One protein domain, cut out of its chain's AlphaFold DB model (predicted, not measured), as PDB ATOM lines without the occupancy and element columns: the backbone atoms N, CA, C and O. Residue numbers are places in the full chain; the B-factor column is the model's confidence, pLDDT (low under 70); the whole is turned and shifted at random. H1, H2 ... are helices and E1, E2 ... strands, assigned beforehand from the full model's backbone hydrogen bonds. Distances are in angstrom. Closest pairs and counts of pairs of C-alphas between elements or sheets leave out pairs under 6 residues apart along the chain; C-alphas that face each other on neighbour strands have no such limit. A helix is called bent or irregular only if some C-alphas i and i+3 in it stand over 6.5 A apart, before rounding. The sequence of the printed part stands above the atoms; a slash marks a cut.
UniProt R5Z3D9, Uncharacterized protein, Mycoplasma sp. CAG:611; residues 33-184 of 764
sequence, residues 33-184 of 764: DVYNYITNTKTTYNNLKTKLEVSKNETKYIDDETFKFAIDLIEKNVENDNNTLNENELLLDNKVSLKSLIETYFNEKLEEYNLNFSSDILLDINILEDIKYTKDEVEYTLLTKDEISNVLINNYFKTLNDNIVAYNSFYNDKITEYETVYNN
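This is residues 33 to 184 of the 764 residues of an uncharacterized protein of Mycoplasma sp. CAG:611 (UniProt R5Z3D9). A small two-strand hairpin, E1 and E2, makes one tip of a long rod, and beside it a loose head is completed by the short helices H4 and H5 and a long link. The shaft is two long helices, H1 and H3, side by side and running opposite ways, with the arm H6b of a bent helix as third member; H6a joins the hairpin to this shaft, and at the far end H2 makes the turn while H7 packs on H3. The printed part has 152 residues, with seven named helices and two named strands that follow along the chain as H1 H2 H3 H4 H5 E1 E2 H6 H7; the class is mostly helix, and the sheet, in the order E1 - E2, is antiparallel. It is loose, with a radius of gyration of the C-alphas of 21.4 A and spans of 75 by 27 by 22 A.

Find C-alpha 131 at (56.232, 3.997, 73.968), where strand E1, residues 131 to 135, begins its 13.5 A; E2, residues 138 to 143, covers 15.6 A. H6, residues 145 to 169, was assigned as one helix by its hydrogen bonds but is bent, C-alphas 156 and 159 being 7.4 A apart: its arms are H6a, residues 145 to 156, 16.2 A, and H6b, residues 159 to 169, 15.2 A. H7, residues 171 to 184, runs 20.0 A to C-alpha 184 at (5.628, -2.967, 96.191). Go back to C-alpha 33 at (43.303, -6.662, 73.001) for H1, residues 33 to 56, 34.5 A. Then come H2, residues 59 to 63, H3, residues 65 to 93, 41.3 A, H4, residues 98 to 105, and H5, residues 107 to 113.

In the hairpin E1 and E2, look at N 133 and O 140, 2.8 A apart. H5 has its closest C-alpha to E2 at Lys 109, 7.4 A from Leu 142. H4 and H5 only just touch, with 3 pairs of C-alphas within 8 A, only at the corner. H6a touches H1 at Val 34 and Ser 149, C-alphas 6.2 A apart, and stands to H6b at 71 degrees, only just about perpendicular. H1, H3 and H6b form an up and down bundle, each running against the one before it. H3 is the hub; its residues 68 to 78 alone touch H1, at a shallow tilt of 24 degrees, closest at Leu 52 and Ile 71, C-alphas 6.8 A apart. H3 touches H7 at a steep tilt of 52 degrees, the C-alphas of Ala 70 and Tyr 178 being 5.0 A apart, and touches H2 only at the corner, Tyr 61 to Lys 68, C-alphas 4.8 A apart. H1 touches H6b at Leu 48 and Asn 168, C-alphas 5.2 A apart. Every O i to N i+4 pair is within hydrogen-bond range in H1, H2, H3, H4, H6a, H6b and H7; in H5 2 of 3 are.

The C-alphas farthest apart, those of Asp 63 and Asp 136, are 75.2 A from each other. The printed part has no cut; the link H5 to E1, residues 114 to 130, is long. Mean pLDDT of the printed part is 82.7, and 17 residues are under 70, among them 114 to 120 and 125 to 128.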
ATOM      1  N   ASP A  33      43.947  -6.441  71.694       68.31
ATOM      2  CA  ASP A  33      43.303  -6.662  73.001       68.31
ATOM      3  C   ASP A  33      42.295  -5.583  73.424       68.31
ATOM      4  O   ASP A  33      41.163  -5.920  73.769       68.31
ATOM      5  N   VAL A  34      42.642  -4.292  73.340       73.69
ATOM      6  CA  VAL A  34      41.687  -3.197  73.621       73.69
ATOM      7  C   VAL A  34      40.570  -3.186  72.576       73.69
ATOM      8  O   VAL A  34      39.397  -3.044  72.920       73.69
ATOM      9  N   TYR A  35      40.915  -3.434  71.308       72.25
ATOM     10  CA  TYR A  35      39.938  -3.566  70.230       72.25
ATOM     11  C   TYR A  35      38.995  -4.762  70.447       72.25
ATOM     12  O   TYR A  35      37.780  -4.629  70.294       72.25
ATOM     13  N   ASN A  36      39.524  -5.919  70.855       77.88
ATOM     14  CA  ASN A  36      38.729  -7.099  71.203       77.88
ATOM     15  C   ASN A  36      37.835  -6.821  72.412       77.88
ATOM     16  O   ASN A  36      36.680  -7.233  72.404       77.88
ATOM     17  N   TYR A  37      38.330  -6.102  73.425       82.38
ATOM     18  CA  TYR A  37      37.542  -5.730  74.597       82.38
ATOM     19  C   TYR A  37      36.341  -4.864  74.204       82.38
ATOM     20  O   TYR A  37      35.207  -5.251  74.464       82.38
ATOM     21  N   ILE A  38      36.566  -3.760  73.482       80.00
ATOM     22  CA  ILE A  38      35.494  -2.875  72.993       80.00
ATOM     23  C   ILE A  38      34.515  -3.647  72.098       80.00
ATOM     24  O   ILE A  38      33.299  -3.537  72.256       80.00
ATOM     25  N   THR A  39      35.029  -4.485  71.192       82.75
ATOM     26  CA  THR A  39      34.204  -5.320  70.304       82.75
ATOM     27  C   THR A  39      33.336  -6.302  71.098       82.75
ATOM     28  O   THR A  39      32.153  -6.474  70.785       82.75
ATOM     29  N   ASN A  40      33.879  -6.917  72.151       85.38
ATOM     30  CA  ASN A  40      33.142  -7.808  73.048       85.38
ATOM     31  C   ASN A  40      32.073  -7.045  73.842       85.38
ATOM     32  O   ASN A  40      30.929  -7.507  73.908       85.38
ATOM     33  N   THR A  41      32.392  -5.862  74.372       87.00
ATOM     34  CA  THR A  41      31.430  -4.984  75.056       87.00
ATOM     35  C   THR A  41      30.278  -4.612  74.123       87.00
ATOM     36  O   THR A  41      29.111  -4.777  74.476       87.00
ATOM     37  N   LYS A  42      30.581  -4.213  72.881       87.06
ATOM     38  CA  LYS A  42      29.589  -3.846  71.855       87.06
ATOM     39  C   LYS A  42      28.721  -5.028  71.431       87.06
ATOM     40  O   LYS A  42      27.513  -4.892  71.250       87.06
ATOM     41  N   THR A  43      29.318  -6.212  71.316       89.31
ATOM     42  CA  THR A  43      28.584  -7.455  71.038       89.31
ATOM     43  C   THR A  43      27.623  -7.785  72.181       89.31
ATOM     44  O   THR A  43      26.457  -8.093  71.939       89.31
ATOM     45  N   THR A  44      28.079  -7.665  73.428       89.88
ATOM     46  CA  THR A  44      27.254  -7.897  74.625       89.88
ATOM     47  C   THR A  44      26.104  -6.895  74.715       89.88
ATOM     48  O   THR A  44      24.961  -7.294  74.939       89.88
ATOM     49  N   TYR A  45      26.380  -5.617  74.446       91.56
ATOM     50  CA  TYR A  45      25.376  -4.561  74.352       91.56
ATOM     51  C   TYR A  45      24.310  -4.872  73.291       91.56
ATOM     52  O   TYR A  45      23.114  -4.840  73.577       91.56
ATOM     53  N   ASN A  46      24.724  -5.251  72.078       89.75
ATOM     54  CA  ASN A  46      23.797  -5.591  70.997       89.75
ATOM     55  C   ASN A  46      22.934  -6.819  71.330       89.75
ATOM     56  O   ASN A  46      21.743  -6.848  71.006       89.75
ATOM     57  N   ASN A  47      23.503  -7.820  72.007       91.00
ATOM     58  CA  ASN A  47      22.750  -8.981  72.483       91.00
ATOM     59  C   ASN A  47      21.670  -8.577  73.496       91.00
ATOM     60  O   ASN A  47      20.527  -9.016  73.378       91.00
ATOM     61  N   LEU A  48      22.006  -7.709  74.455       92.06
ATOM     62  CA  LEU A  48      21.051  -7.181  75.429       92.06
ATOM     63  C   LEU A  48      19.949  -6.350  74.756       92.06
ATOM     64  O   LEU A  48      18.771  -6.559  75.033       92.06
ATOM     65  N   LYS A  49      20.307  -5.478  73.808       92.12
ATOM     66  CA  LYS A  49      19.340  -4.699  73.020       92.12
ATOM     67  C   LYS A  49      18.375  -5.594  72.240       92.12
ATOM     68  O   LYS A  49      17.179  -5.337  72.201       92.12
ATOM     69  N   THR A  50      18.884  -6.684  71.666       92.69
ATOM     70  CA  THR A  50      18.051  -7.674  70.971       92.69
ATOM     71  C   THR A  50      17.072  -8.347  71.933       92.69
ATOM     72  O   THR A  50      15.906  -8.514  71.587       92.69
ATOM     73  N   LYS A  51      17.510  -8.701  73.150       93.56
ATOM     74  CA  LYS A  51      16.616  -9.246  74.185       93.56
ATOM     75  C   LYS A  51      15.507  -8.257  74.556       93.56
ATOM     76  O   LYS A  51      14.352  -8.664  74.607       93.56
ATOM     77  N   LEU A  52      15.845  -6.979  74.748       93.94
ATOM     78  CA  LEU A  52      14.870  -5.923  75.045       93.94
ATOM     79  C   LEU A  52      13.828  -5.774  73.930       93.94
ATOM     80  O   LEU A  52      12.633  -5.766  74.209       93.94
ATOM     81  N   GLU A  53      14.262  -5.728  72.669       93.44
ATOM     82  CA  GLU A  53      13.359  -5.663  71.511       93.44
ATOM     83  C   GLU A  53      12.438  -6.884  71.417       93.44
ATOM     84  O   GLU A  53      11.251  -6.756  71.121       93.44
ATOM     85  N   VAL A  54      12.952  -8.084  71.702       93.50
ATOM     86  CA  VAL A  54      12.115  -9.288  71.768       93.50
ATOM     87  C   VAL A  54      11.058  -9.136  72.860       93.50
ATOM     88  O   VAL A  54       9.879  -9.314  72.565       93.50
ATOM     89  N   SER A  55      11.449  -8.731  74.072       93.94
ATOM     90  CA  SER A  55      10.515  -8.543  75.188       93.94
ATOM     91  C   SER A  55       9.456  -7.474  74.910       93.94
ATOM     92  O   SER A  55       8.300  -7.661  75.276       93.94
ATOM     93  N   LYS A  56       9.794  -6.392  74.201       94.38
ATOM     94  CA  LYS A  56       8.830  -5.354  73.789       94.38
ATOM     95  C   LYS A  56       7.778  -5.834  72.791       94.38
ATOM     96  O   LYS A  56       6.689  -5.270  72.727       94.38
ATOM     97  N   ASN A  57       8.101  -6.857  72.004       93.06
ATOM     98  CA  ASN A  57       7.179  -7.461  71.044       93.06
ATOM     99  C   ASN A  57       6.312  -8.567  71.666       93.06
ATOM    100  O   ASN A  57       5.404  -9.079  71.007       93.06
ATOM    101  N   GLU A  58       6.573  -8.957  72.916       92.75
ATOM    102  CA  GLU A  58       5.718  -9.895  73.634       92.75
ATOM    103  C   GLU A  58       4.378  -9.239  73.978       92.75
ATOM    104  O   GLU A  58       4.317  -8.088  74.406       92.75
ATOM    105  N   THR A  59       3.285  -9.999  73.885       91.50
ATOM    106  CA  THR A  59       1.952  -9.537  74.307       91.50
ATOM    107  C   THR A  59       1.957  -9.058  75.760       91.50
ATOM    108  O   THR A  59       1.295  -8.079  76.097       91.50
ATOM    109  N   LYS A  60       2.781  -9.698  76.604       92.19
ATOM    110  CA  LYS A  60       2.965  -9.335  78.012       92.19
ATOM    111  C   LYS A  60       3.383  -7.869  78.185       92.19
ATOM    112  O   LYS A  60       2.930  -7.233  79.123       92.19
ATOM    113  N   TYR A  61       4.180  -7.303  77.280       93.56
ATOM    114  CA  TYR A  61       4.598  -5.898  77.357       93.56
ATOM    115  C   TYR A  61       3.441  -4.906  77.148       93.56
ATOM    116  O   TYR A  61       3.479  -3.785  77.650       93.56
ATOM    117  N   ILE A  62       2.395  -5.309  76.425       90.06
ATOM    118  CA  ILE A  62       1.199  -4.485  76.221       90.06
ATOM    119  C   ILE A  62       0.230  -4.646  77.398       90.06
ATOM    120  O   ILE A  62      -0.341  -3.657  77.856       90.06
ATOM    121  N   ASP A  63       0.066  -5.878  77.880       91.19
ATOM    122  CA  ASP A  63      -0.999  -6.240  78.819       91.19
ATOM    123  C   ASP A  63      -0.592  -6.132  80.303       91.19
ATOM    124  O   ASP A  63      -1.456  -6.001  81.169       91.19
ATOM    125  N   ASP A  64       0.706  -6.186  80.616       91.50
ATOM    126  CA  ASP A  64       1.236  -6.142  81.982       91.50
ATOM    127  C   ASP A  64       2.091  -4.886  82.195       91.50
ATOM    128  O   ASP A  64       3.255  -4.810  81.794       91.50
ATOM    129  N   GLU A  65       1.510  -3.894  82.874       90.00
ATOM    130  CA  GLU A  65       2.188  -2.640  83.223       90.00
ATOM    131  C   GLU A  65       3.465  -2.854  84.045       90.00
ATOM    132  O   GLU A  65       4.407  -2.072  83.929       90.00
ATOM    133  N   THR A  66       3.513  -3.910  84.860       92.56
ATOM    134  CA  THR A  66       4.651  -4.222  85.732       92.56
ATOM    135  C   THR A  66       5.836  -4.687  84.900       92.56
ATOM    136  O   THR A  66       6.956  -4.196  85.054       92.56
ATOM    137  N   PHE A  67       5.567  -5.608  83.973       93.38
ATOM    138  CA  PHE A  67       6.559  -6.104  83.033       93.38
ATOM    139  C   PHE A  67       7.023  -4.991  82.096       93.38
ATOM    140  O   PHE A  67       8.223  -4.799  81.916       93.38
ATOM    141  N   LYS A  68       6.086  -4.195  81.568       93.38
ATOM    142  CA  LYS A  68       6.396  -3.016  80.755       93.38
ATOM    143  C   LYS A  68       7.334  -2.051  81.481       93.38
ATOM    144  O   LYS A  68       8.369  -1.685  80.934       93.38
ATOM    145  N   PHE A  69       7.015  -1.694  82.727       92.69
ATOM    146  CA  PHE A  69       7.852  -0.822  83.550       92.69
ATOM    147  C   PHE A  69       9.266  -1.385  83.736       92.69
ATOM    148  O   PHE A  69      10.244  -0.646  83.611       92.69
ATOM    149  N   ALA A  70       9.388  -2.687  84.010       92.38
ATOM    150  CA  ALA A  70      10.680  -3.340  84.176       92.38
ATOM    151  C   ALA A  70      11.521  -3.288  82.889       92.38
ATOM    152  O   ALA A  70      12.701  -2.935  82.948       92.38
ATOM    153  N   ILE A  71      10.913  -3.578  81.735       94.12
ATOM    154  CA  ILE A  71      11.576  -3.513  80.427       94.12
ATOM    155  C   ILE A  71      12.018  -2.087  80.100       94.12
ATOM    156  O   ILE A  71      13.188  -1.881  79.773       94.12
ATOM    157  N   ASP A  72      11.133  -1.102  80.248       92.50
ATOM    158  CA  ASP A  72      11.454   0.290  79.925       92.50
ATOM    159  C   ASP A  72      12.551   0.851  80.853       92.50
ATOM    160  O   ASP A  72      13.405   1.632  80.430       92.50
ATOM    161  N   LEU A  73      12.578   0.434  82.124       91.62
ATOM    162  CA  LEU A  73      13.624   0.834  83.066       91.62
ATOM    163  C   LEU A  73      14.977   0.189  82.733       91.62
ATOM    164  O   LEU A  73      16.008   0.857  82.843       91.62
ATOM    165  N   ILE A  74      15.008  -1.085  82.325       92.31
ATOM    166  CA  ILE A  74      16.248  -1.715  81.843       92.31
ATOM    167  C   ILE A  74      16.723  -0.992  80.585       92.31
ATOM    168  O   ILE A  74      17.884  -0.596  80.531       92.31
ATOM    169  N   GLU A  75      15.840  -0.751  79.616       91.88
ATOM    170  CA  GLU A  75      16.192  -0.047  78.385       91.88
ATOM    171  C   GLU A  75      16.771   1.338  78.657       91.88
ATOM    172  O   GLU A  75      17.840   1.651  78.144       91.88
ATOM    173  N   LYS A  76      16.132   2.144  79.509       90.44
ATOM    174  CA  LYS A  76      16.635   3.480  79.843       90.44
ATOM    175  C   LYS A  76      18.049   3.440  80.432       90.44
ATOM    176  O   LYS A  76      18.877   4.294  80.120       90.44
ATOM    177  N   ASN A  77      18.340   2.464  81.293       88.25
ATOM    178  CA  ASN A  77      19.689   2.300  81.838       88.25
ATOM    179  C   ASN A  77      20.682   1.887  80.741       88.25
ATOM    180  O   ASN A  77      21.762   2.462  80.643       88.25
ATOM    181  N   VAL A  78      20.275   0.973  79.860       88.12
ATOM    182  CA  VAL A  78      21.077   0.522  78.715       88.12
ATOM    183  C   VAL A  78      21.316   1.647  77.696       88.12
ATOM    184  O   VAL A  78      22.389   1.716  77.101       88.12
ATOM    185  N   GLU A  79      20.369   2.563  77.490       85.94
ATOM    186  CA  GLU A  79      20.561   3.756  76.653       85.94
ATOM    187  C   GLU A  79      21.575   4.732  77.259       85.94
ATOM    188  O   GLU A  79      22.412   5.273  76.534       85.94
ATOM    189  N   ASN A  80      21.557   4.927  78.581       84.94
ATOM    190  CA  ASN A  80      22.581   5.726  79.261       84.94
ATOM    191  C   ASN A  80      23.971   5.088  79.125       84.94
ATOM    192  O   ASN A  80      24.947   5.782  78.820       84.94
ATOM    193  N   ASP A  81      24.057   3.766  79.278       86.00
ATOM    194  CA  ASP A  81      25.290   3.015  79.043       86.00
ATOM    195  C   ASP A  81      25.751   3.149  77.578       86.00
ATOM    196  O   ASP A  81      26.940   3.299  77.318       86.00
ATOM    197  N   ASN A  82      24.835   3.197  76.605       81.94
ATOM    198  CA  ASN A  82      25.167   3.431  75.195       81.94
ATOM    199  C   ASN A  82      25.736   4.830  74.934       81.94
ATOM    200  O   ASN A  82      26.680   4.974  74.161       81.94
ATOM    201  N   ASN A  83      25.182   5.867  75.564       84.44
ATOM    202  CA  ASN A  83      25.745   7.216  75.465       84.44
ATOM    203  C   ASN A  83      27.174   7.236  76.016       84.44
ATOM    204  O   ASN A  83      28.076   7.719  75.341       84.44
ATOM    205  N   THR A  84      27.389   6.600  77.169       84.25
ATOM    206  CA  THR A  84      28.719   6.449  77.779       84.25
ATOM    207  C   THR A  84      29.667   5.641  76.883       84.25
ATOM    208  O   THR A  84      30.828   6.007  76.716       84.25
ATOM    209  N   LEU A  85      29.180   4.567  76.248       84.94
ATOM    210  CA  LEU A  85      29.943   3.774  75.280       84.94
ATOM    211  C   LEU A  85      30.385   4.626  74.088       84.94
ATOM    212  O   LEU A  85      31.552   4.581  73.716       84.94
ATOM    213  N   ASN A  86      29.475   5.423  73.525       83.19
ATOM    214  CA  ASN A  86      29.768   6.306  72.400       83.19
ATOM    215  C   ASN A  86      30.728   7.437  72.793       83.19
ATOM    216  O   ASN A  86      31.613   7.772  72.014       83.19
ATOM    217  N   GLU A  87      30.588   8.018  73.986       82.75
ATOM    218  CA  GLU A  87      31.520   9.025  74.511       82.75
ATOM    219  C   GLU A  87      32.925   8.449  74.688       82.75
ATOM    220  O   GLU A  87      33.907   9.064  74.267       82.75
ATOM    221  N   ASN A  88      33.022   7.237  75.235       79.88
ATOM    222  CA  ASN A  88      34.284   6.526  75.366       79.88
ATOM    223  C   ASN A  88      34.885   6.169  73.993       79.88
ATOM    224  O   ASN A  88      36.081   6.357  73.801       79.88
ATOM    225  N   GLU A  89      34.080   5.725  73.020       76.31
ATOM    226  CA  GLU A  89      34.501   5.543  71.616       76.31
ATOM    227  C   GLU A  89      35.022   6.852  70.999       76.31
ATOM    228  O   GLU A  89      36.074   6.871  70.365       76.31
ATOM    229  N   LEU A  90      34.359   7.979  71.256       77.62
ATOM    230  CA  LEU A  90      34.750   9.276  70.708       77.62
ATOM    231  C   LEU A  90      36.023   9.842  71.359       77.62
ATOM    232  O   LEU A  90      36.821  10.507  70.694       77.62
ATOM    233  N   LEU A  91      36.244   9.573  72.650       71.81
ATOM    234  CA  LEU A  91      37.523   9.829  73.323       71.81
ATOM    235  C   LEU A  91      38.655   9.037  72.663       71.81
ATOM    236  O   LEU A  91      39.765   9.556  72.532       71.81
ATOM    237  N   LEU A  92      38.368   7.810  72.217       69.88
ATOM    238  CA  LEU A  92      39.358   6.977  71.551       69.88
ATOM    239  C   LEU A  92      39.720   7.509  70.153       69.88
ATOM    240  O   LEU A  92      40.902   7.567  69.809       69.88
ATOM    241  N   ASP A  93      38.726   7.961  69.384       70.94
ATOM    242  CA  ASP A  93      38.917   8.541  68.045       70.94
ATOM    243  C   ASP A  93      39.680   9.877  68.070       70.94
ATOM    244  O   ASP A  93      40.447  10.190  67.154       70.94
ATOM    245  N   ASN A  94      39.513  10.666  69.137       71.38
ATOM    246  CA  ASN A  94      40.217  11.938  69.322       71.38
ATOM    247  C   ASN A  94      41.666  11.792  69.809       71.38
ATOM    248  O   ASN A  94      42.369  12.806  69.877       71.38
ATOM    249  N   LYS A  95      42.122  10.554  70.063       75.50
ATOM    250  CA  LYS A  95      43.445  10.193  70.596       75.50
ATOM    251  C   LYS A  95      43.661  10.638  72.054       75.50
ATOM    252  O   LYS A  95      43.202  11.694  72.479       75.50
ATOM    253  N   VAL A  96      44.409   9.855  72.838       76.19
ATOM    254  CA  VAL A  96      44.676  10.143  74.268       76.19
ATOM    255  C   VAL A  96      45.973  10.908  74.446       76.19
ATOM    256  O   VAL A  96      47.001  10.540  73.892       76.19
ATOM    257  N   SER A  97      45.949  11.923  75.298       80.69
ATOM    258  CA  SER A  97      47.144  12.598  75.804       80.69
ATOM    259  C   SER A  97      48.087  11.625  76.521       80.69
ATOM    260  O   SER A  97      47.770  11.128  77.603       80.69
ATOM    261  N   LEU A  98      49.273  11.386  75.954       78.06
ATOM    262  CA  LEU A  98      50.349  10.637  76.604       78.06
ATOM    263  C   LEU A  98      50.801  11.344  77.881       78.06
ATOM    264  O   LEU A  98      51.037  10.688  78.894       78.06
ATOM    265  N   LYS A  99      50.903  12.677  77.841       79.06
ATOM    266  CA  LYS A  99      51.272  13.471  79.012       79.06
ATOM    267  C   LYS A  99      50.299  13.216  80.160       79.06
ATOM    268  O   LYS A  99      50.738  12.872  81.250       79.06
ATOM    269  N   SER A 100      48.995  13.321  79.903       80.94
ATOM    270  CA  SER A 100      47.971  13.104  80.931       80.94
ATOM    271  C   SER A 100      47.974  11.659  81.423       80.94
ATOM    272  O   SER A 100      47.804  11.426  82.614       80.94
ATOM    273  N   LEU A 101      48.199  10.687  80.535       80.75
ATOM    274  CA  LEU A 101      48.276   9.274  80.904       80.75
ATOM    275  C   LEU A 101      49.456   9.000  81.853       80.75
ATOM    276  O   LEU A 101      49.273   8.334  82.869       80.75
ATOM    277  N   ILE A 102      50.637   9.559  81.569       78.62
ATOM    278  CA  ILE A 102      51.827   9.418  82.420       78.62
ATOM    279  C   ILE A 102      51.671  10.193  83.736       78.62
ATOM    280  O   ILE A 102      51.893   9.620  84.795       78.62
ATOM    281  N   GLU A 103      51.235  11.455  83.691       82.94
ATOM    282  CA  GLU A 103      51.025  12.287  84.893       82.94
ATOM    283  C   GLU A 103      49.911  11.756  85.809       82.94
ATOM    284  O   GLU A 103      49.890  12.037  87.006       82.94
ATOM    285  N   THR A 104      48.957  10.995  85.272       87.12
ATOM    286  CA  THR A 104      47.854  10.458  86.081       87.12
ATOM    287  C   THR A 104      48.170   9.066  86.616       87.12
ATOM    288  O   THR A 104      47.887   8.788  87.779       87.12
ATOM    289  N   TYR A 105      48.755   8.190  85.792       85.56
ATOM    290  CA  TYR A 105      48.829   6.758  86.096       85.56
ATOM    291  C   TYR A 105      50.252   6.198  86.222       85.56
ATOM    292  O   TYR A 105      50.390   5.082  86.712       85.56
ATOM    293  N   PHE A 106      51.289   6.945  85.825       85.50
ATOM    294  CA  PHE A 106      52.689   6.491  85.826       85.50
ATOM    295  C   PHE A 106      53.652   7.590  86.310       85.50
ATOM    296  O   PHE A 106      54.678   7.874  85.683       85.50
ATOM    297  N   ASN A 107      53.312   8.264  87.413       83.00
ATOM    298  CA  ASN A 107      54.071   9.413  87.925       83.00
ATOM    299  C   ASN A 107      55.526   9.078  88.272       83.00
ATOM    300  O   ASN A 107      56.421   9.896  88.080       83.00
ATOM    301  N   GLU A 108      55.785   7.860  88.729       83.12
ATOM    302  CA  GLU A 108      57.125   7.359  89.017       83.12
ATOM    303  C   GLU A 108      58.046   7.407  87.788       83.12
ATOM    304  O   GLU A 108      59.246   7.659  87.916       83.12
ATOM    305  N   LYS A 109      57.483   7.265  86.581       78.62
ATOM    306  CA  LYS A 109      58.229   7.329  85.320       78.62
ATOM    307  C   LYS A 109      58.685   8.749  84.974       78.62
ATOM    308  O   LYS A 109      59.685   8.905  84.273       78.62
ATOM    309  N   LEU A 110      58.013   9.790  85.477       74.06
ATOM    310  CA  LEU A 110      58.451  11.182  85.293       74.06
ATOM    311  C   LEU A 110      59.783  11.439  85.997       74.06
ATOM    312  O   LEU A 110      60.686  12.023  85.397       74.06
ATOM    313  N   GLU A 111      59.910  10.980  87.244       74.25
ATOM    314  CA  GLU A 111      61.120  11.152  88.053       74.25
ATOM    315  C   GLU A 111      62.239  10.199  87.615       74.25
ATOM    316  O   GLU A 111      63.380  10.635  87.445       74.25
ATOM    317  N   GLU A 112      61.916   8.922  87.368       77.25
ATOM    318  CA  GLU A 112      62.880   7.879  86.979       77.25
ATOM    319  C   GLU A 112      63.623   8.238  85.679       77.25
ATOM    320  O   GLU A 112      64.843   8.069  85.575       77.25
ATOM    321  N   TYR A 113      62.902   8.796  84.701       70.06
ATOM    322  CA  TYR A 113      63.446   9.145  83.385       70.06
ATOM    323  C   TYR A 113      63.683  10.652  83.194       70.06
ATOM    324  O   TYR A 113      64.203  11.054  82.151       70.06
ATOM    325  N   ASN A 114      63.382  11.477  84.207       68.94
ATOM    326  CA  ASN A 114      63.511  12.941  84.202       68.94
ATOM    327  C   ASN A 114      62.844  13.586  82.967       68.94
ATOM    328  O   ASN A 114      63.451  14.379  82.238       68.94
ATOM    329  N   LEU A 115      61.606  13.168  82.689       67.75
ATOM    330  CA  LEU A 115      60.850  13.551  81.496       67.75
ATOM    331  C   LEU A 115      60.294  14.972  81.628       67.75
ATOM    332  O   LEU A 115      59.692  15.326  82.637       67.75
ATOM    333  N   ASN A 116      60.438  15.780  80.575       67.44
ATOM    334  CA  ASN A 116      59.840  17.113  80.492       67.44
ATOM    335  C   ASN A 116      59.068  17.256  79.172       67.44
ATOM    336  O   ASN A 116      59.666  17.359  78.098       67.44
ATOM    337  N   PHE A 117      57.734  17.241  79.245       64.06
ATOM    338  CA  PHE A 117      56.864  17.343  78.073       64.06
ATOM    339  C   PHE A 117      56.767  18.795  77.586       64.06
ATOM    340  O   PHE A 117      55.987  19.591  78.107       64.06
ATOM    341  N   SER A 118      57.522  19.145  76.540       60.16
ATOM    342  CA  SER A 118      57.407  20.451  75.866       60.16
ATOM    343  C   SER A 118      56.114  20.605  75.054       60.16
ATOM    344  O   SER A 118      55.648  21.716  74.817       60.16
ATOM    345  N   SER A 119      55.566  19.483  74.594       57.94
ATOM    346  CA  SER A 119      54.333  19.355  73.819       57.94
ATOM    347  C   SER A 119      53.770  17.956  74.040       57.94
ATOM    348  O   SER A 119      54.539  17.003  74.168       57.94
ATOM    349  N   ASP A 120      52.451  17.840  74.087       67.88
ATOM    350  CA  ASP A 120      51.777  16.571  74.340       67.88
ATOM    351  C   ASP A 120      51.744  15.671  73.092       67.88
ATOM    352  O   ASP A 120      51.647  16.164  71.965       67.88
ATOM    353  N   ILE A 121      51.831  14.355  73.297       73.25
ATOM    354  CA  ILE A 121      51.751  13.343  72.239       73.25
ATOM    355  C   ILE A 121      50.382  12.689  72.329       73.25
ATOM    356  O   ILE A 121      50.015  12.143  73.362       73.25
ATOM    357  N   LEU A 122      49.633  12.728  71.234       73.25
ATOM    358  CA  LEU A 122      48.315  12.115  71.159       73.25
ATOM    359  C   LEU A 122      48.432  10.671  70.654       73.25
ATOM    360  O   LEU A 122      48.789  10.439  69.497       73.25
ATOM    361  N   LEU A 123      48.129   9.717  71.533       72.12
ATOM    362  CA  LEU A 123      48.119   8.280  71.281       72.12
ATOM    363  C   LEU A 123      46.837   7.868  70.565       72.12
ATOM    364  O   LEU A 123      45.735   8.060  71.076       72.12
ATOM    365  N   ASP A 124      46.986   7.256  69.399       70.62
ATOM    366  CA  ASP A 124      45.874   6.627  68.696       70.62
ATOM    367  C   ASP A 124      45.642   5.227  69.272       70.62
ATOM    368  O   ASP A 124      46.508   4.366  69.177       70.62
ATOM    369  N   ILE A 125      44.495   4.976  69.900       66.81
ATOM    370  CA  ILE A 125      44.261   3.700  70.604       66.81
ATOM    371  C   ILE A 125      43.937   2.561  69.633       66.81
ATOM    372  O   ILE A 125      44.149   1.382  69.938       66.81
ATOM    373  N   ASN A 126      43.526   2.904  68.410       61.41
ATOM    374  CA  ASN A 126      43.472   1.934  67.321       61.41
ATOM    375  C   ASN A 126      44.885   1.431  66.953       61.41
ATOM    376  O   ASN A 126      45.029   0.438  66.237       61.41
ATOM    377  N   ILE A 127      45.932   2.107  67.449       65.25
ATOM    378  CA  ILE A 127      47.346   1.862  67.175       65.25
ATOM    379  C   ILE A 127      48.152   1.974  68.491       65.25
ATOM    380  O   ILE A 127      48.953   2.886  68.679       65.25
ATOM    381  N   LEU A 128      47.925   1.050  69.438       68.75
ATOM    382  CA  LEU A 128      48.711   0.986  70.685       68.75
ATOM    383  C   LEU A 128      50.043   0.258  70.497       68.75
ATOM    384  O   LEU A 128      50.083  -0.868  69.991       68.75
ATOM    385  N   GLU A 129      51.105   0.860  71.025       71.19
ATOM    386  CA  GLU A 129      52.477   0.361  70.981       71.19
ATOM    387  C   GLU A 129      53.227   0.629  72.283       71.19
ATOM    388  O   GLU A 129      52.829   1.480  73.078       71.19
ATOM    389  N   ASP A 130      54.360  -0.057  72.440       72.06
ATOM    390  CA  ASP A 130      55.375   0.330  73.408       72.06
ATOM    391  C   ASP A 130      55.878   1.741  73.086       72.06
ATOM    392  O   ASP A 130      56.394   2.025  72.002       72.06
ATOM    393  N   ILE A 131      55.760   2.627  74.059       75.81
ATOM    394  CA  ILE A 131      56.232   3.997  73.968       75.81
ATOM    395  C   ILE A 131      57.705   3.986  74.332       75.81
ATOM    396  O   ILE A 131      58.062   3.659  75.462       75.81
ATOM    397  N   LYS A 132      58.570   4.331  73.380       74.75
ATOM    398  CA  LYS A 132      60.023   4.256  73.554       74.75
ATOM    399  C   LYS A 132      60.675   5.623  73.697       74.75
ATOM    400  O   LYS A 132      60.379   6.556  72.958       74.75
ATOM    401  N   TYR A 133      61.614   5.721  74.621       69.94
ATOM    402  CA  TYR A 133      62.385   6.916  74.926       69.94
ATOM    403  C   TYR A 133      63.873   6.653  74.663       69.94
ATOM    404  O   TYR A 133      64.398   5.597  75.007       69.94
ATOM    405  N   THR A 134      64.567   7.610  74.043       66.31
ATOM    406  CA  THR A 134      65.990   7.466  73.693       66.31
ATOM    407  C   THR A 134      66.856   8.331  74.598       66.31
ATOM    408  O   THR A 134      66.654   9.541  74.669       66.31
ATOM    409  N   LYS A 135      67.873   7.738  75.225       68.44
ATOM    410  CA  LYS A 135      68.857   8.441  76.057       68.44
ATOM    411  C   LYS A 135      70.256   7.954  75.720       68.44
ATOM    412  O   LYS A 135      70.472   6.752  75.642       68.44
ATOM    413  N   ASP A 136      71.188   8.883  75.511       74.25
ATOM    414  CA  ASP A 136      72.593   8.575  75.204       74.25
ATOM    415  C   ASP A 136      72.764   7.572  74.038       74.25
ATOM    416  O   ASP A 136      73.559   6.643  74.112       74.25
ATOM    417  N   GLU A 137      71.981   7.744  72.964       74.81
ATOM    418  CA  GLU A 137      71.938   6.854  71.783       74.81
ATOM    419  C   GLU A 137      71.431   5.416  72.049       74.81
ATOM    420  O   GLU A 137      71.478   4.573  71.152       74.81
ATOM    421  N   VAL A 138      70.880   5.138  73.237       67.38
ATOM    422  CA  VAL A 138      70.241   3.861  73.597       67.38
ATOM    423  C   VAL A 138      68.723   4.041  73.718       67.38
ATOM    424  O   VAL A 138      68.237   4.984  74.343       67.38
ATOM    425  N   GLU A 139      67.963   3.136  73.099       75.12
ATOM    426  CA  GLU A 139      66.496   3.121  73.120       75.12
ATOM    427  C   GLU A 139      65.982   2.283  74.306       75.12
ATOM    428  O   GLU A 139      66.382   1.129  74.474       75.12
ATOM    429  N   TYR A 140      65.086   2.852  75.113       71.12
ATOM    430  CA  TYR A 140      64.438   2.212  76.261       71.12
ATOM    431  C   TYR A 140      62.914   2.255  76.108       71.12
ATOM    432  O   TYR A 140      62.370   3.218  75.570       71.12
ATOM    433  N   THR A 141      62.202   1.247  76.610       77.69
ATOM    434  CA  THR A 141      60.731   1.272  76.680       77.69
ATOM    435  C   THR A 141      60.291   2.068  77.908       77.69
ATOM    436  O   THR A 141      60.622   1.699  79.030       77.69
ATOM    437  N   LEU A 142      59.570   3.167  77.687       78.75
ATOM    438  CA  LEU A 142      59.009   4.029  78.727       78.75
ATOM    439  C   LEU A 142      57.683   3.478  79.268       78.75
ATOM    440  O   LEU A 142      57.518   3.388  80.480       78.75
ATOM    441  N   LEU A 143      56.764   3.111  78.372       77.44
ATOM    442  CA  LEU A 143      55.530   2.398  78.708       77.44
ATOM    443  C   LEU A 143      55.370   1.221  77.761       77.44
ATOM    444  O   LEU A 143      55.526   1.373  76.549       77.44
ATOM    445  N   THR A 144      55.043   0.062  78.308       81.50
ATOM    446  CA  THR A 144      54.663  -1.104  77.515       81.50
ATOM    447  C   THR A 144      53.231  -0.968  77.006       81.50
ATOM    448  O   THR A 144      52.377  -0.305  77.601       81.50
ATOM    449  N   LYS A 145      52.935  -1.654  75.906       77.00
ATOM    450  CA  LYS A 145      51.590  -1.776  75.342       77.00
ATOM    451  C   LYS A 145      50.581  -2.299  76.369       77.00
ATOM    452  O   LYS A 145      49.435  -1.844  76.379       77.00
ATOM    453  N   ASP A 146      51.000  -3.221  77.231       79.44
ATOM    454  CA  ASP A 146      50.149  -3.826  78.258       79.44
ATOM    455  C   ASP A 146      49.803  -2.824  79.365       79.44
ATOM    456  O   ASP A 146      48.646  -2.733  79.774       79.44
ATOM    457  N   GLU A 147      50.766  -2.016  79.811       81.62
ATOM    458  CA  GLU A 147      50.540  -0.946  80.792       81.62
ATOM    459  C   GLU A 147      49.525   0.082  80.276       81.62
ATOM    460  O   GLU A 147      48.563   0.414  80.973       81.62
ATOM    461  N   ILE A 148      49.677   0.523  79.024       78.56
ATOM    462  CA  ILE A 148      48.758   1.484  78.397       78.56
ATOM    463  C   ILE A 148      47.360   0.867  78.241       78.56
ATOM    464  O   ILE A 148      46.358   1.495  78.587       78.56
ATOM    465  N   SER A 149      47.281  -0.382  77.773       78.88
ATOM    466  CA  SER A 149      46.010  -1.093  77.578       78.88
ATOM    467  C   SER A 149      45.262  -1.302  78.895       78.88
ATOM    468  O   SER A 149      44.058  -1.060  78.966       78.88
ATOM    469  N   ASN A 150      45.968  -1.698  79.956       83.19
ATOM    470  CA  ASN A 150      45.377  -1.927  81.271       83.19
ATOM    471  C   ASN A 150      44.818  -0.644  81.887       83.19
ATOM    472  O   ASN A 150      43.741  -0.677  82.484       83.19
ATOM    473  N   VAL A 151      45.508   0.487  81.732       82.69
ATOM    474  CA  VAL A 151      45.006   1.784  82.207       82.69
ATOM    475  C   VAL A 151      43.741   2.182  81.456       82.69
ATOM    476  O   VAL A 151      42.769   2.597  82.088       82.69
ATOM    477  N   LEU A 152      43.717   2.011  80.133       80.38
ATOM    478  CA  LEU A 152      42.542   2.329  79.326       80.38
ATOM    479  C   LEU A 152      41.346   1.446  79.702       80.38
ATOM    480  O   LEU A 152      40.267   1.962  79.990       80.38
ATOM    481  N   ILE A 153      41.541   0.127  79.777       81.56
ATOM    482  CA  ILE A 153      40.488  -0.825  80.153       81.56
ATOM    483  C   ILE A 153      39.951  -0.506  81.547       81.56
ATOM    484  O   ILE A 153      38.748  -0.310  81.699       81.56
ATOM    485  N   ASN A 154      40.818  -0.412  82.557       83.31
ATOM    486  CA  ASN A 154      40.371  -0.294  83.945       83.31
ATOM    487  C   ASN A 154      39.724   1.054  84.271       83.31
ATOM    488  O   ASN A 154      38.809   1.077  85.087       83.31
ATOM    489  N   ASN A 155      40.173   2.148  83.651       82.44
ATOM    490  CA  ASN A 155      39.698   3.486  84.012       82.44
ATOM    491  C   ASN A 155      38.586   4.015  83.100       82.44
ATOM    492  O   ASN A 155      37.817   4.865  83.538       82.44
ATOM    493  N   TYR A 156      38.479   3.524  81.861       77.44
ATOM    494  CA  TYR A 156      37.509   4.055  80.895       77.44
ATOM    495  C   TYR A 156      36.440   3.033  80.491       77.44
ATOM    496  O   TYR A 156      35.276   3.401  80.357       77.44
ATOM    497  N   PHE A 157      36.782   1.748  80.337       81.25
ATOM    498  CA  PHE A 157      35.853   0.760  79.757       81.25
ATOM    499  C   PHE A 157      35.251  -0.224  80.757       81.25
ATOM    500  O   PHE A 157      34.149  -0.721  80.526       81.25
ATOM    501  N   LYS A 158      35.951  -0.511  81.858       84.75
ATOM    502  CA  LYS A 158      35.607  -1.603  82.773       84.75
ATOM    503  C   LYS A 158      34.236  -1.435  83.410       84.75
ATOM    504  O   LYS A 158      33.402  -2.316  83.261       84.75
ATOM    505  N   THR A 159      33.967  -0.297  84.048       86.31
ATOM    506  CA  THR A 159      32.679  -0.044  84.719       86.31
ATOM    507  C   THR A 159      31.494  -0.180  83.765       86.31
ATOM    508  O   THR A 159      30.494  -0.809  84.093       86.31
ATOM    509  N   LEU A 160      31.629   0.369  82.558       87.25
ATOM    510  CA  LEU A 160      30.610   0.274  81.520       87.25
ATOM    511  C   LEU A 160      30.383  -1.178  81.076       87.25
ATOM    512  O   LEU A 160      29.243  -1.634  80.982       87.25
ATOM    513  N   ASN A 161      31.463  -1.912  80.804       86.50
ATOM    514  CA  ASN A 161      31.366  -3.315  80.427       86.50
ATOM    515  C   ASN A 161      30.742  -4.154  81.544       86.50
ATOM    516  O   ASN A 161      29.864  -4.963  81.266       86.50
ATOM    517  N   ASP A 162      31.152  -3.943  82.792       88.12
ATOM    518  CA  ASP A 162      30.629  -4.670  83.946       88.12
ATOM    519  C   ASP A 162      29.114  -4.440  84.094       88.12
ATOM    520  O   ASP A 162      28.370  -5.404  84.281       88.12
ATOM    521  N   ASN A 163      28.631  -3.206  83.891       87.75
ATOM    522  CA  ASN A 163      27.196  -2.893  83.866       87.75
ATOM    523  C   ASN A 163      26.459  -3.639  82.742       87.75
ATOM    524  O   ASN A 163      25.473  -4.338  82.997       87.75
ATOM    525  N   ILE A 164      26.945  -3.548  81.499       89.00
ATOM    526  CA  ILE A 164      26.320  -4.198  80.334       89.00
ATOM    527  C   ILE A 164      26.317  -5.728  80.492       89.00
ATOM    528  O   ILE A 164      25.313  -6.389  80.205       89.00
ATOM    529  N   VAL A 165      27.425  -6.308  80.965       88.06
ATOM    530  CA  VAL A 165      27.556  -7.747  81.234       88.06
ATOM    531  C   VAL A 165      26.601  -8.178  82.339       88.06
ATOM    532  O   VAL A 165      25.964  -9.226  82.198       88.06
ATOM    533  N   ALA A 166      26.461  -7.386  83.403       88.12
ATOM    534  CA  ALA A 166      25.522  -7.665  84.480       88.12
ATOM    535  C   ALA A 166      24.078  -7.670  83.963       88.12
ATOM    536  O   ALA A 166      23.369  -8.654  84.169       88.12
ATOM    537  N   TYR A 167      23.656  -6.642  83.218       88.50
ATOM    538  CA  TYR A 167      22.317  -6.609  82.623       88.50
ATOM    539  C   TYR A 167      22.073  -7.772  81.656       88.50
ATOM    540  O   TYR A 167      20.992  -8.356  81.656       88.50
ATOM    541  N   ASN A 168      23.060  -8.141  80.837       88.75
ATOM    542  CA  ASN A 168      22.897  -9.233  79.880       88.75
ATOM    543  C   ASN A 168      22.841 -10.616  80.553       88.75
ATOM    544  O   ASN A 168      22.049 -11.467  80.132       88.75
ATOM    545  N   SER A 169      23.674 -10.842  81.572       89.44
ATOM    546  CA  SER A 169      23.757 -12.114  82.302       89.44
ATOM    547  C   SER A 169      22.561 -12.324  83.230       89.44
ATOM    548  O   SER A 169      21.994 -13.412  83.253       89.44
ATOM    549  N   PHE A 170      22.131 -11.271  83.928       90.12
ATOM    550  CA  PHE A 170      21.057 -11.305  84.926       90.12
ATOM    551  C   PHE A 170      19.762 -10.662  84.419       90.12
ATOM    552  O   PHE A 170      18.982 -10.117  85.195       90.12
ATOM    553  N   TYR A 171      19.524 -10.706  83.106       92.00
ATOM    554  CA  TYR A 171      18.391 -10.032  82.464       92.00
ATOM    555  C   TYR A 171      17.041 -10.386  83.106       92.00
ATOM    556  O   TYR A 171      16.283  -9.501  83.495       92.00
ATOM    557  N   ASN A 172      16.768 -11.683  83.272       90.62
ATOM    558  CA  ASN A 172      15.516 -12.149  83.870       90.62
ATOM    559  C   ASN A 172      15.408 -11.744  85.346       90.62
ATOM    560  O   ASN A 172      14.348 -11.303  85.778       90.62
ATOM    561  N   ASP A 173      16.510 -11.827  86.095       92.88
ATOM    562  CA  ASP A 173      16.532 -11.443  87.507       92.88
ATOM    563  C   ASP A 173      16.259  -9.942  87.671       92.88
ATOM    564  O   ASP A 173      15.511  -9.544  88.561       92.88
ATOM    565  N   LYS A 174      16.787  -9.105  86.766       91.31
ATOM    566  CA  LYS A 174      16.523  -7.659  86.744       91.31
ATOM    567  C   LYS A 174      15.078  -7.324  86.400       91.31
ATOM    568  O   LYS A 174      14.524  -6.399  86.992       91.31
ATOM    569  N   ILE A 175      14.456  -8.085  85.499       92.75
ATOM    570  CA  ILE A 175      13.014  -7.966  85.250       92.75
ATOM    571  C   ILE A 175      12.253  -8.244  86.545       92.75
ATOM    572  O   ILE A 175      11.464  -7.407  86.971       92.75
ATOM    573  N   THR A 176      12.528  -9.369  87.208       92.62
ATOM    574  CA  THR A 176      11.853  -9.739  88.462       92.62
ATOM    575  C   THR A 176      12.083  -8.713  89.575       92.62
ATOM    576  O   THR A 176      11.152  -8.376  90.308       92.62
ATOM    577  N   GLU A 177      13.298  -8.180  89.702       93.31
ATOM    578  CA  GLU A 177      13.636  -7.127  90.662       93.31
ATOM    579  C   GLU A 177      12.777  -5.875  90.438       93.31
ATOM    580  O   GLU A 177      12.121  -5.392  91.364       93.31
ATOM    581  N   TYR A 178      12.725  -5.364  89.207       92.88
ATOM    582  CA  TYR A 178      11.970  -4.151  88.895       92.88
ATOM    583  C   TYR A 178      10.455  -4.365  88.888       92.88
ATOM    584  O   TYR A 178       9.721  -3.471  89.318       92.88
ATOM    585  N   GLU A 179       9.980  -5.554  88.508       93.00
ATOM    586  CA  GLU A 179       8.585  -5.953  88.700       93.00
ATOM    587  C   GLU A 179       8.213  -5.924  90.193       93.00
ATOM    588  O   GLU A 179       7.160  -5.409  90.577       93.00
ATOM    589  N   THR A 180       9.101  -6.416  91.060       93.25
ATOM    590  CA  THR A 180       8.909  -6.398  92.520       93.25
ATOM    591  C   THR A 180       8.870  -4.970  93.061       93.25
ATOM    592  O   THR A 180       7.997  -4.648  93.868       93.25
ATOM    593  N   VAL A 181       9.761  -4.085  92.601       92.12
ATOM    594  CA  VAL A 181       9.756  -2.660  92.983       92.12
ATOM    595  C   VAL A 181       8.430  -1.997  92.606       92.12
ATOM    596  O   VAL A 181       7.818  -1.337  93.448       92.12
ATOM    597  N   TYR A 182       7.958  -2.198  91.374       93.06
ATOM    598  CA  TYR A 182       6.683  -1.647  90.915       93.06
ATOM    599  C   TYR A 182       5.508  -2.166  91.749       93.06
ATOM    600  O   TYR A 182       4.702  -1.379  92.247       93.06
ATOM    601  N   ASN A 183       5.438  -3.483  91.959       92.62
ATOM    602  CA  ASN A 183       4.377  -4.109  92.743       92.62
ATOM    603  C   ASN A 183       4.366  -3.616  94.191       92.62
ATOM    604  O   ASN A 183       3.306  -3.267  94.702       92.62
ATOM    605  N   ASN A 184       5.529  -3.498  94.833       93.25
ATOM    606  CA  ASN A 184       5.628  -2.967  96.191       93.25
ATOM    607  C   ASN A 184       5.098  -1.530  96.277       93.25
ATOM    608  O   ASN A 184       4.317  -1.218  97.177       93.25
TER     609      ASN A 184